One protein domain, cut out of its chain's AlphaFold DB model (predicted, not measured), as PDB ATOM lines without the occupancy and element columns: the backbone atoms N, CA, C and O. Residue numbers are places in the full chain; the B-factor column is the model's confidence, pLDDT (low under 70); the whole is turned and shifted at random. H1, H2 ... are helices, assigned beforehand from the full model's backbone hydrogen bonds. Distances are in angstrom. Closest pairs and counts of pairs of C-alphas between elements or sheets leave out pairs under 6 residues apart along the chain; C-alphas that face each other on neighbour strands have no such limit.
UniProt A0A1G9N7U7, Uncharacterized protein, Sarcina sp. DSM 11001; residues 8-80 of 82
ATOM      1  N   GLU A   8     178.955 182.688 187.555       95.50
ATOM      2  CA  GLU A   8     178.224 182.024 188.639       95.50
ATOM      3  C   GLU A   8     178.440 180.507 188.635       95.50
ATOM      4  O   GLU A   8     178.627 179.905 189.695       95.50
ATOM      5  N   GLU A   9     178.453 179.887 187.452       96.31
ATOM      6  CA  GLU A   9     178.725 178.457 187.298       96.31
ATOM      7  C   GLU A   9     180.159 178.116 187.713       96.31
ATOM      8  O   GLU A   9     180.353 177.159 188.460       96.31
ATOM      9  N   VAL A  10     181.142 178.924 187.304       93.19
ATOM     10  CA  VAL A  10     182.548 178.773 187.712       93.19
ATOM     11  C   VAL A  10     182.682 178.874 189.225       93.19
ATOM     12  O   VAL A  10     183.287 178.012 189.857       93.19
ATOM     13  N   LYS A  11     182.072 179.899 189.830       92.69
ATOM     14  CA  LYS A  11     182.122 180.087 191.280       92.69
ATOM     15  C   LYS A  11     181.543 178.879 192.012       92.69
ATOM     16  O   LYS A  11     182.155 178.393 192.959       92.69
ATOM     17  N   LYS A  12     180.377 178.393 191.580       95.75
ATOM     18  CA  LYS A  12     179.747 177.211 192.172       95.75
ATOM     19  C   LYS A  12     180.623 175.968 191.999       95.75
ATOM     20  O   LYS A  12     180.815 175.240 192.967       95.75
ATOM     21  N   PHE A  13     181.183 175.774 190.806       95.56
ATOM     22  CA  PHE A  13     182.081 174.665 190.500       95.56
ATOM     23  C   PHE A  13     183.276 174.638 191.462       95.56
ATOM     24  O   PHE A  13     183.443 173.658 192.186       95.56
ATOM     25  N   CYS A  14     184.038 175.732 191.553       90.75
ATOM     26  CA  CYS A  14     185.193 175.819 192.449       90.75
ATOM     27  C   CYS A  14     184.791 175.646 193.921       90.75
ATOM     28  O   CYS A  14     185.455 174.921 194.651       90.75
ATOM     29  N   MET A  15     183.674 176.240 194.368       93.88
ATOM     30  CA  MET A  15     183.215 176.095 195.758       93.88
ATOM     31  C   MET A  15     182.886 174.648 196.137       93.88
ATOM     32  O   MET A  15     183.200 174.239 197.250       93.88
ATOM     33  N   GLU A  16     182.283 173.870 195.237       94.94
ATOM     34  CA  GLU A  16     182.020 172.442 195.468       94.94
ATOM     35  C   GLU A  16     183.322 171.624 195.554       94.94
ATOM     36  O   GLU A  16     183.379 170.640 196.286       94.94
ATOM     37  N   ARG A  17     184.383 172.051 194.853       96.62
ATOM     38  CA  ARG A  17     185.694 171.375 194.801       96.62
ATOM     39  C   ARG A  17     186.683 171.842 195.875       96.62
ATOM     40  O   ARG A  17     187.832 171.411 195.863       96.62
ATOM     41  N   ARG A  18     186.230 172.653 196.840       95.00
ATOM     42  CA  ARG A  18     186.954 172.969 198.095       95.00
ATOM     43  C   ARG A  18     186.868 171.866 199.144       95.00
ATOM     44  O   ARG A  18     187.389 171.995 200.245       95.00
ATOM     45  N   THR A  19     186.170 170.791 198.814       96.00
ATOM     46  CA  THR A  19     186.151 169.544 199.566       96.00
ATOM     47  C   THR A  19     186.487 168.413 198.614       96.00
ATOM     48  O   THR A  19     186.100 168.467 197.446       96.00
ATOM     49  N   PHE A  20     187.169 167.379 199.102       96.12
ATOM     50  CA  PHE A  20     187.370 166.173 198.310       96.12
ATOM     51  C   PHE A  20     186.029 165.507 198.002       96.12
ATOM     52  O   PHE A  20     185.262 165.182 198.913       96.12
ATOM     53  N   LEU A  21     185.741 165.337 196.715       96.44
ATOM     54  CA  LEU A  21     184.546 164.650 196.241       96.44
ATOM     55  C   LEU A  21     184.787 163.137 196.198       96.44
ATOM     56  O   LEU A  21     185.924 162.673 196.223       96.44
ATOM     57  N   ASP A  22     183.713 162.353 196.125       95.88
ATOM     58  CA  ASP A  22     183.795 160.892 195.987       95.88
ATOM     59  C   ASP A  22     184.126 160.506 194.535       95.88
ATOM     60  O   ASP A  22     183.291 159.992 193.792       95.88
ATOM     61  N   TYR A  23     185.337 160.861 194.105       96.38
ATOM     62  CA  TYR A  23     185.857 160.573 192.774       96.38
ATOM     63  C   TYR A  23     185.960 159.067 192.560       96.38
ATOM     64  O   TYR A  23     186.542 158.345 193.374       96.38
ATOM     65  N   LYS A  24     185.452 158.586 191.425       95.69
ATOM     66  CA  LYS A  24     185.525 157.163 191.086       95.69
ATOM     67  C   LYS A  24     186.965 156.705 190.855       95.69
ATOM     68  O   LYS A  24     187.327 155.577 191.189       95.69
ATOM     69  N   ASP A  25     187.757 157.567 190.229       96.56
ATOM     70  CA  ASP A  25     189.157 157.343 189.914       96.56
ATOM     71  C   ASP A  25     189.908 158.676 189.791       96.56
ATOM     72  O   ASP A  25     189.325 159.764 189.798       96.56
ATOM     73  N   ILE A  26     191.232 158.584 189.673       97.38
ATOM     74  CA  ILE A  26     192.100 159.755 189.552       97.38
ATOM     75  C   ILE A  26     191.845 160.562 188.269       97.38
ATOM     76  O   ILE A  26     192.174 161.742 188.222       97.38
ATOM     77  N   GLN A  27     191.256 159.977 187.218       97.88
ATOM     78  CA  GLN A  27     190.986 160.719 185.984       97.88
ATOM     79  C   GLN A  27     189.858 161.728 186.194       97.88
ATOM     80  O   GLN A  27     189.976 162.860 185.730       97.88
ATOM     81  N   GLU A  28     188.813 161.371 186.945       97.81
ATOM     82  CA  GLU A  28     187.770 162.333 187.334       97.81
ATOM     83  C   GLU A  28     188.343 163.481 188.180       97.81
ATOM     84  O   GLU A  28     187.994 164.643 187.965       97.81
ATOM     85  N   TYR A  29     189.280 163.174 189.079       98.31
ATOM     86  CA  TYR A  29     189.985 164.179 189.876       98.31
ATOM     87  C   TYR A  29     190.835 165.125 189.012       98.31
ATOM     88  O   TYR A  29     190.765 166.347 189.160       98.31
ATOM     89  N   ILE A  30     191.594 164.576 188.059       98.00
ATOM     90  CA  ILE A  30     192.405 165.353 187.113       98.00
ATOM     91  C   ILE A  30     191.529 166.272 186.260       98.00
ATOM     92  O   ILE A  30     191.914 167.417 186.025       98.00
ATOM     93  N   GLU A  31     190.367 165.812 185.786       97.69
ATOM     94  CA  GLU A  31     189.474 166.672 185.002       97.69
ATOM     95  C   GLU A  31     188.980 167.872 185.818       97.69
ATOM     96  O   GLU A  31     188.982 168.990 185.301       97.69
ATOM     97  N   ASP A  32     188.645 167.684 187.095       97.75
ATOM     98  CA  ASP A  32     188.257 168.795 187.969       97.75
ATOM     99  C   ASP A  32     189.414 169.788 188.183       97.75
ATOM    100  O   ASP A  32     189.208 170.998 188.058       97.75
ATOM    101  N   ILE A  33     190.644 169.304 188.402       97.25
ATOM    102  CA  ILE A  33     191.848 170.155 188.491       97.25
ATOM    103  C   ILE A  33     192.051 170.947 187.195       97.25
ATOM    104  O   ILE A  33     192.299 172.153 187.228       97.25
ATOM    105  N   VAL A  34     191.936 170.290 186.038       97.19
ATOM    106  CA  VAL A  34     192.075 170.927 184.721       97.19
ATOM    107  C   VAL A  34     191.037 172.035 184.547       97.19
ATOM    108  O   VAL A  34     191.379 173.126 184.085       97.19
ATOM    109  N   VAL A  35     189.785 171.793 184.937       96.62
ATOM    110  CA  VAL A  35     188.723 172.804 184.883       96.62
ATOM    111  C   VAL A  35     189.031 173.971 185.825       96.62
ATOM    112  O   VAL A  35     188.933 175.122 185.391       96.62
ATOM    113  N   CYS A  36     189.472 173.708 187.060       95.38
ATOM    114  CA  CYS A  36     189.891 174.756 187.993       95.38
ATOM    115  C   CYS A  36     191.041 175.601 187.425       95.38
ATOM    116  O   CYS A  36     190.974 176.825 187.466       95.38
ATOM    117  N   LEU A  37     192.052 174.987 186.803       94.88
ATOM    118  CA  LEU A  37     193.164 175.711 186.174       94.88
ATOM    119  C   LEU A  37     192.700 176.613 185.022       94.88
ATOM    120  O   LEU A  37     193.137 177.763 184.929       94.88
ATOM    121  N   VAL A  38     191.805 176.123 184.160       95.25
ATOM    122  CA  VAL A  38     191.279 176.891 183.016       95.25
ATOM    123  C   VAL A  38     190.456 178.095 183.464       95.25
ATOM    124  O   VAL A  38     190.550 179.167 182.863       95.25
ATOM    125  N   TYR A  39     189.681 177.937 184.536       93.69
ATOM    126  CA  TYR A  39     188.839 179.000 185.084       93.69
ATOM    127  C   TYR A  39     189.483 179.814 186.210       93.69
ATOM    128  O   TYR A  39     188.881 180.775 186.689       93.69
ATOM    129  N   SER A  40     190.711 179.476 186.599       90.12
ATOM    130  CA  SER A  40     191.499 180.255 187.547       90.12
ATOM    131  C   SER A  40     191.792 181.659 187.012       90.12
ATOM    132  O   SER A  40     191.743 181.928 185.808       90.12
ATOM    133  N   SER A  41     192.213 182.555 187.906       86.88
ATOM    134  CA  SER A  41     192.710 183.887 187.539       86.88
ATOM    135  C   SER A  41     193.973 183.864 186.666       86.88
ATOM    136  O   SER A  41     194.383 184.905 186.161       86.88
ATOM    137  N   TRP A  42     194.617 182.703 186.501       85.50
ATOM    138  CA  TRP A  42     195.773 182.532 185.617       85.50
ATOM    139  C   TRP A  42     195.380 182.193 184.174       85.50
ATOM    140  O   TRP A  42     196.245 182.217 183.300       85.50
ATOM    141  N   HIS A  43     194.096 181.911 183.917       82.31
ATOM    142  CA  HIS A  43     193.515 181.735 182.582       82.31
ATOM    143  C   HIS A  43     194.287 180.756 181.684       82.31
ATOM    144  O   HIS A  43     194.593 181.052 180.525       82.31
ATOM    145  N   TYR A  44     194.610 179.574 182.217       90.69
ATOM    146  CA  TYR A  44     195.247 178.522 181.431       90.69
ATOM    147  C   TYR A  44     194.368 178.140 180.230       90.69
ATOM    148  O   TYR A  44     193.143 178.063 180.327       90.69
ATOM    149  N   SER A  45     194.990 177.832 179.090       94.62
ATOM    150  CA  SER A  45     194.294 177.071 178.051       94.62
ATOM    151  C   SER A  45     194.063 175.636 178.534       94.62
ATOM    152  O   SER A  45     194.834 175.120 179.343       94.62
ATOM    153  N   GLU A  46     193.034 174.957 178.016       95.62
ATOM    154  CA  GLU A  46     192.791 173.539 178.334       95.62
ATOM    155  C   GLU A  46     194.014 172.669 178.019       95.62
ATOM    156  O   GLU A  46     194.376 171.798 178.804       95.62
ATOM    157  N   GLU A  47     194.687 172.935 176.898       96.25
ATOM    158  CA  GLU A  47     195.924 172.247 176.527       96.25
ATOM    159  C   GLU A  47     197.011 172.447 177.587       96.25
ATOM    160  O   GLU A  47     197.548 171.468 178.107       96.25
ATOM    161  N   ARG A  48     197.270 173.699 177.990       95.06
ATOM    162  CA  ARG A  48     198.314 173.999 178.970       95.06
ATOM    163  C   ARG A  48     197.982 173.448 180.356       95.06
ATOM    164  O   ARG A  48     198.880 172.978 181.048       95.06
ATOM    165  N   ALA A  49     196.715 173.474 180.762       95.69
ATOM    166  CA  ALA A  49     196.264 172.879 182.018       95.69
ATOM    167  C   ALA A  49     196.507 171.360 182.037       95.69
ATOM    168  O   ALA A  49     197.047 170.826 183.006       95.69
ATOM    169  N   ARG A  50     196.186 170.666 180.937       96.62
ATOM    170  CA  ARG A  50     196.446 169.226 180.790       96.62
ATOM    171  C   ARG A  50     197.938 168.907 180.780       96.62
ATOM    172  O   ARG A  50     198.347 167.925 181.393       96.62
ATOM    173  N   GLU A  51     198.755 169.715 180.108       96.06
ATOM    174  CA  GLU A  51     200.215 169.581 180.159       96.06
ATOM    175  C   GLU A  51     200.747 169.733 181.581       96.06
ATOM    176  O   GLU A  51     201.504 168.876 182.029       96.06
ATOM    177  N   ARG A  52     200.304 170.756 182.324       94.25
ATOM    178  CA  ARG A  52     200.696 170.931 183.728       94.25
ATOM    179  C   ARG A  52     200.326 169.733 184.588       94.25
ATOM    180  O   ARG A  52     201.153 169.284 185.373       94.25
ATOM    181  N   CYS A  53     199.130 169.179 184.406       95.88
ATOM    182  CA  CYS A  53     198.729 167.983 185.141       95.88
ATOM    183  C   CYS A  53     199.621 166.780 184.802       95.88
ATOM    184  O   CYS A  53     200.003 166.026 185.687       95.88
ATOM    185  N   LYS A  54     200.037 166.624 183.540       96.25
ATOM    186  CA  LYS A  54     201.012 165.588 183.158       96.25
ATOM    187  C   LYS A  54     202.389 165.828 183.784       96.25
ATOM    188  O   LYS A  54     202.980 164.890 184.305       96.25
ATOM    189  N   GLU A  55     202.886 167.065 183.751       95.31
ATOM    190  CA  GLU A  55     204.167 167.461 184.361       95.31
ATOM    191  C   GLU A  55     204.179 167.226 185.885       95.31
ATOM    192  O   GLU A  55     205.232 166.952 186.459       95.31
ATOM    193  N   ARG A  56     203.014 167.321 186.539       95.25
ATOM    194  CA  ARG A  56     202.836 167.212 187.995       95.25
ATOM    195  C   ARG A  56     202.089 165.946 188.435       95.25
ATOM    196  O   ARG A  56     201.567 165.917 189.544       95.25
ATOM    197  N   MET A  57     202.057 164.896 187.611       96.25
ATOM    198  CA  MET A  57     201.252 163.693 187.885       96.25
ATOM    199  C   MET A  57     201.555 163.063 189.252       96.25
ATOM    200  O   MET A  57     200.629 162.734 189.976       96.25
ATOM    201  N   ALA A  58     202.831 162.983 189.641       95.94
ATOM    202  CA  ALA A  58     203.222 162.418 190.937       95.94
ATOM    203  C   ALA A  58     202.634 163.192 192.134       95.94
ATOM    204  O   ALA A  58     202.253 162.590 193.129       95.94
ATOM    205  N   TRP A  59     202.524 164.522 192.032       95.06
ATOM    206  CA  TRP A  59     201.873 165.331 193.070       95.06
ATOM    207  C   TRP A  59     200.358 165.150 193.056       95.06
ATOM    208  O   TRP A  59     199.742 165.099 194.110       95.06
ATOM    209  N   ILE A  60     199.752 165.019 191.873       97.50
ATOM    210  CA  ILE A  60     198.314 164.752 191.761       97.50
ATOM    211  C   ILE A  60     197.957 163.393 192.371       97.50
ATOM    212  O   ILE A  60     196.948 163.293 193.059       97.50
ATOM    213  N   GLU A  61     198.774 162.364 192.135       98.06
ATOM    214  CA  GLU A  61     198.617 161.044 192.755       98.06
ATOM    215  C   GLU A  61     198.684 161.146 194.283       98.06
ATOM    216  O   GLU A  61     197.792 160.648 194.967       98.06
ATOM    217  N   GLU A  62     199.668 161.874 194.817       97.56
ATOM    218  CA  GLU A  62     199.800 162.121 196.255       97.56
ATOM    219  C   GLU A  62     198.584 162.870 196.837       97.56
ATOM    220  O   GLU A  62     198.022 162.449 197.850       97.56
ATOM    221  N   PHE A  63     198.127 163.938 196.180       97.38
ATOM    222  CA  PHE A  63     196.942 164.694 196.595       97.38
ATOM    223  C   PHE A  63     195.668 163.846 196.550       97.38
ATOM    224  O   PHE A  63     194.831 163.930 197.450       97.38
ATOM    225  N   PHE A  64     195.532 162.980 195.546       98.06
ATOM    226  CA  PHE A  64     194.408 162.058 195.444       98.06
ATOM    227  C   PHE A  64     194.399 161.039 196.594       98.06
ATOM    228  O   PHE A  64     193.353 160.801 197.198       98.06
ATOM    229  N   GLU A  65     195.559 160.478 196.947       97.69
ATOM    230  CA  GLU A  65     195.703 159.557 198.083       97.69
ATOM    231  C   GLU A  65     195.405 160.232 199.429       97.69
ATOM    232  O   GLU A  65     194.738 159.647 200.288       97.69
ATOM    233  N   GLN A  66     195.856 161.477 199.599       97.50
ATOM    234  CA  GLN A  66     195.617 162.285 200.800       97.50
ATOM    235  C   GLN A  66     194.194 162.845 200.878       97.50
ATOM    236  O   GLN A  66     193.784 163.337 201.929       97.50
ATOM    237  N   LYS A  67     193.409 162.693 199.804       97.50
ATOM    238  CA  LYS A  67     192.066 163.259 199.660       97.50
ATOM    239  C   LYS A  67     192.071 164.781 199.785       97.50
ATOM    240  O   LYS A  67     191.211 165.359 200.448       97.50
ATOM    241  N   GLU A  68     193.034 165.420 199.133       97.56
ATOM    242  CA  GLU A  68     193.113 166.874 199.042       97.56
ATOM    243  C   GLU A  68     192.103 167.407 198.011       97.56
ATOM    244  O   GLU A  68     191.975 166.842 196.916       97.56
ATOM    245  N   PRO A  69     191.360 168.486 198.310       97.94
ATOM    246  CA  PRO A  69     190.386 169.051 197.381       97.94
ATOM    247  C   PRO A  69     190.998 169.436 196.024       97.94
ATOM    248  O   PRO A  69     192.125 169.921 195.946       97.94
ATOM    249  N   ALA A  70     190.238 169.270 194.936       97.31
ATOM    250  CA  ALA A  70     190.729 169.589 193.591       97.31
ATOM    251  C   ALA A  70     191.019 171.092 193.400       97.31
ATOM    252  O   ALA A  70     191.915 171.441 192.633       97.31
ATOM    253  N   ASP A  71     190.298 171.981 194.100       95.31
ATOM    254  CA  ASP A  71     190.578 173.430 194.107       95.31
ATOM    255  C   ASP A  71     191.979 173.705 194.680       95.31
ATOM    256  O   ASP A  71     192.795 174.360 194.026       95.31
ATOM    257  N   ASP A  72     192.303 173.105 195.828       94.69
ATOM    258  CA  ASP A  72     193.591 173.269 196.511       94.69
ATOM    259  C   ASP A  72     194.740 172.651 195.700       94.69
ATOM    260  O   ASP A  72     195.749 173.309 195.437       94.69
ATOM    261  N   ALA A  73     194.553 171.433 195.183       95.62
ATOM    262  CA  ALA A  73     195.520 170.802 194.286       95.62
ATOM    263  C   ALA A  73     195.779 171.651 193.032       95.62
ATOM    264  O   ALA A  73     196.925 171.810 192.605       95.62
ATOM    265  N   SER A  74     194.733 172.242 192.442       95.00
ATOM    266  CA  SER A  74     194.882 173.122 191.279       95.00
ATOM    267  C   SER A  74     195.677 174.389 191.600       95.00
ATOM    268  O   SER A  74     196.450 174.848 190.755       95.00
ATOM    269  N   ALA A  75     195.544 174.927 192.816       92.44
ATOM    270  CA  ALA A  75     196.316 176.075 193.266       92.44
ATOM    271  C   ALA A  75     197.808 175.729 193.361       92.44
ATOM    272  O   ALA A  75     198.629 176.460 192.812       92.44
ATOM    273  N   GLU A  76     198.158 174.583 193.949       92.19
ATOM    274  CA  GLU A  76     199.546 174.105 194.040       92.19
ATOM    275  C   GLU A  76     200.151 173.810 192.655       92.19
ATOM    276  O   GLU A  76     201.255 174.249 192.313       92.19
ATOM    277  N   ILE A  77     199.398 173.127 191.789       90.94
ATOM    278  CA  ILE A  77     199.835 172.796 190.425       90.94
ATOM    279  C   ILE A  77     200.015 174.065 189.584       90.94
ATOM    280  O   ILE A  77     200.988 174.172 188.833       90.94
ATOM    281  N   GLY A  78     199.101 175.028 189.711       86.25
ATOM    282  CA  GLY A  78     199.107 176.274 188.948       86.25
ATOM    283  C   GLY A  78     200.126 177.305 189.440       86.25
ATOM    284  O   GLY A  78     200.701 178.010 188.604       86.25
ATOM    285  N   TYR A  79     200.366 177.373 190.757       77.50
ATOM    286  CA  TYR A  79     201.274 178.329 191.404       77.50
ATOM    287  C   TYR A  79     202.714 177.827 191.538       77.50
ATOM    288  O   TYR A  79     203.612 178.647 191.712       77.50
ATOM    289  N   SER A  80     202.971 176.517 191.431       61.03
ATOM    290  CA  SER A  80     204.333 175.981 191.548       61.03
ATOM    291  C   SER A  80     205.286 176.574 190.496       61.03
ATOM    292  O   SER A  80     205.386 176.113 189.354       61.03
TER     293      SER A  80
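What this domain is: This is residues 8 to 80 of the 82 residues of an uncharacterized protein of Sarcina sp. DSM 11001 (UniProt A0A1G9N7U7). A compact clump of crossed helices is built round H2, the longest helix, which runs through the core with H3, H4 and H5 packed on it. H1 lies to one side, near H2 and H5 and away from H3 and H4. The printed part has 73 residues, with five named helices in the order H1, H2, H3, H4, H5 and no named strand; the class is all helix. The radius of gyration of the C-alphas is 10.9 A, and the spans are 28 by 25 by 18 A.

Where its parts are: H1, residues 8 to 16, begins at C-alpha 8 (178.224, 182.024, 188.639) and is 12.4 A long. H2, residues 26 to 39, begins at C-alpha 26 (192.100, 159.755, 189.552) and is 20.0 A long. H3, residues 46 to 55, and H4, residues 57 to 66, are each 14.2 A long. H5, residues 70 to 79, is 13.9 A long and ends at C-alpha 79 (201.274, 178.329, 191.404).

How they stand to each other: H2 is the hub, touching three helices. H2 and H5 touch at a steep tilt of 59 degrees, the same way, with the closest C-alphas, Ile 33 and Ser 74, 5.1 A apart. H2 and H3 touch at a steep tilt of 51 degrees, opposite ways; their closest C-alphas, Val 34 and Ala 49, are 5.4 A apart. H2 touches H4 with residues 26 to 30 alone. H1 is close to H2 but not clearly touching, with the closest C-alphas, Cys 14 and Cys 36, 6.6 A apart. In all five helices every O i to N i+4 pair is within hydrogen-bond range.

The domain as a whole: The C-alphas of Glu 8 and Ala 58 are the two farthest apart, 31.9 A. The printed part has no cut and no long link. Mean pLDDT of the printed part is 94.4; residue 80 alone is under 70.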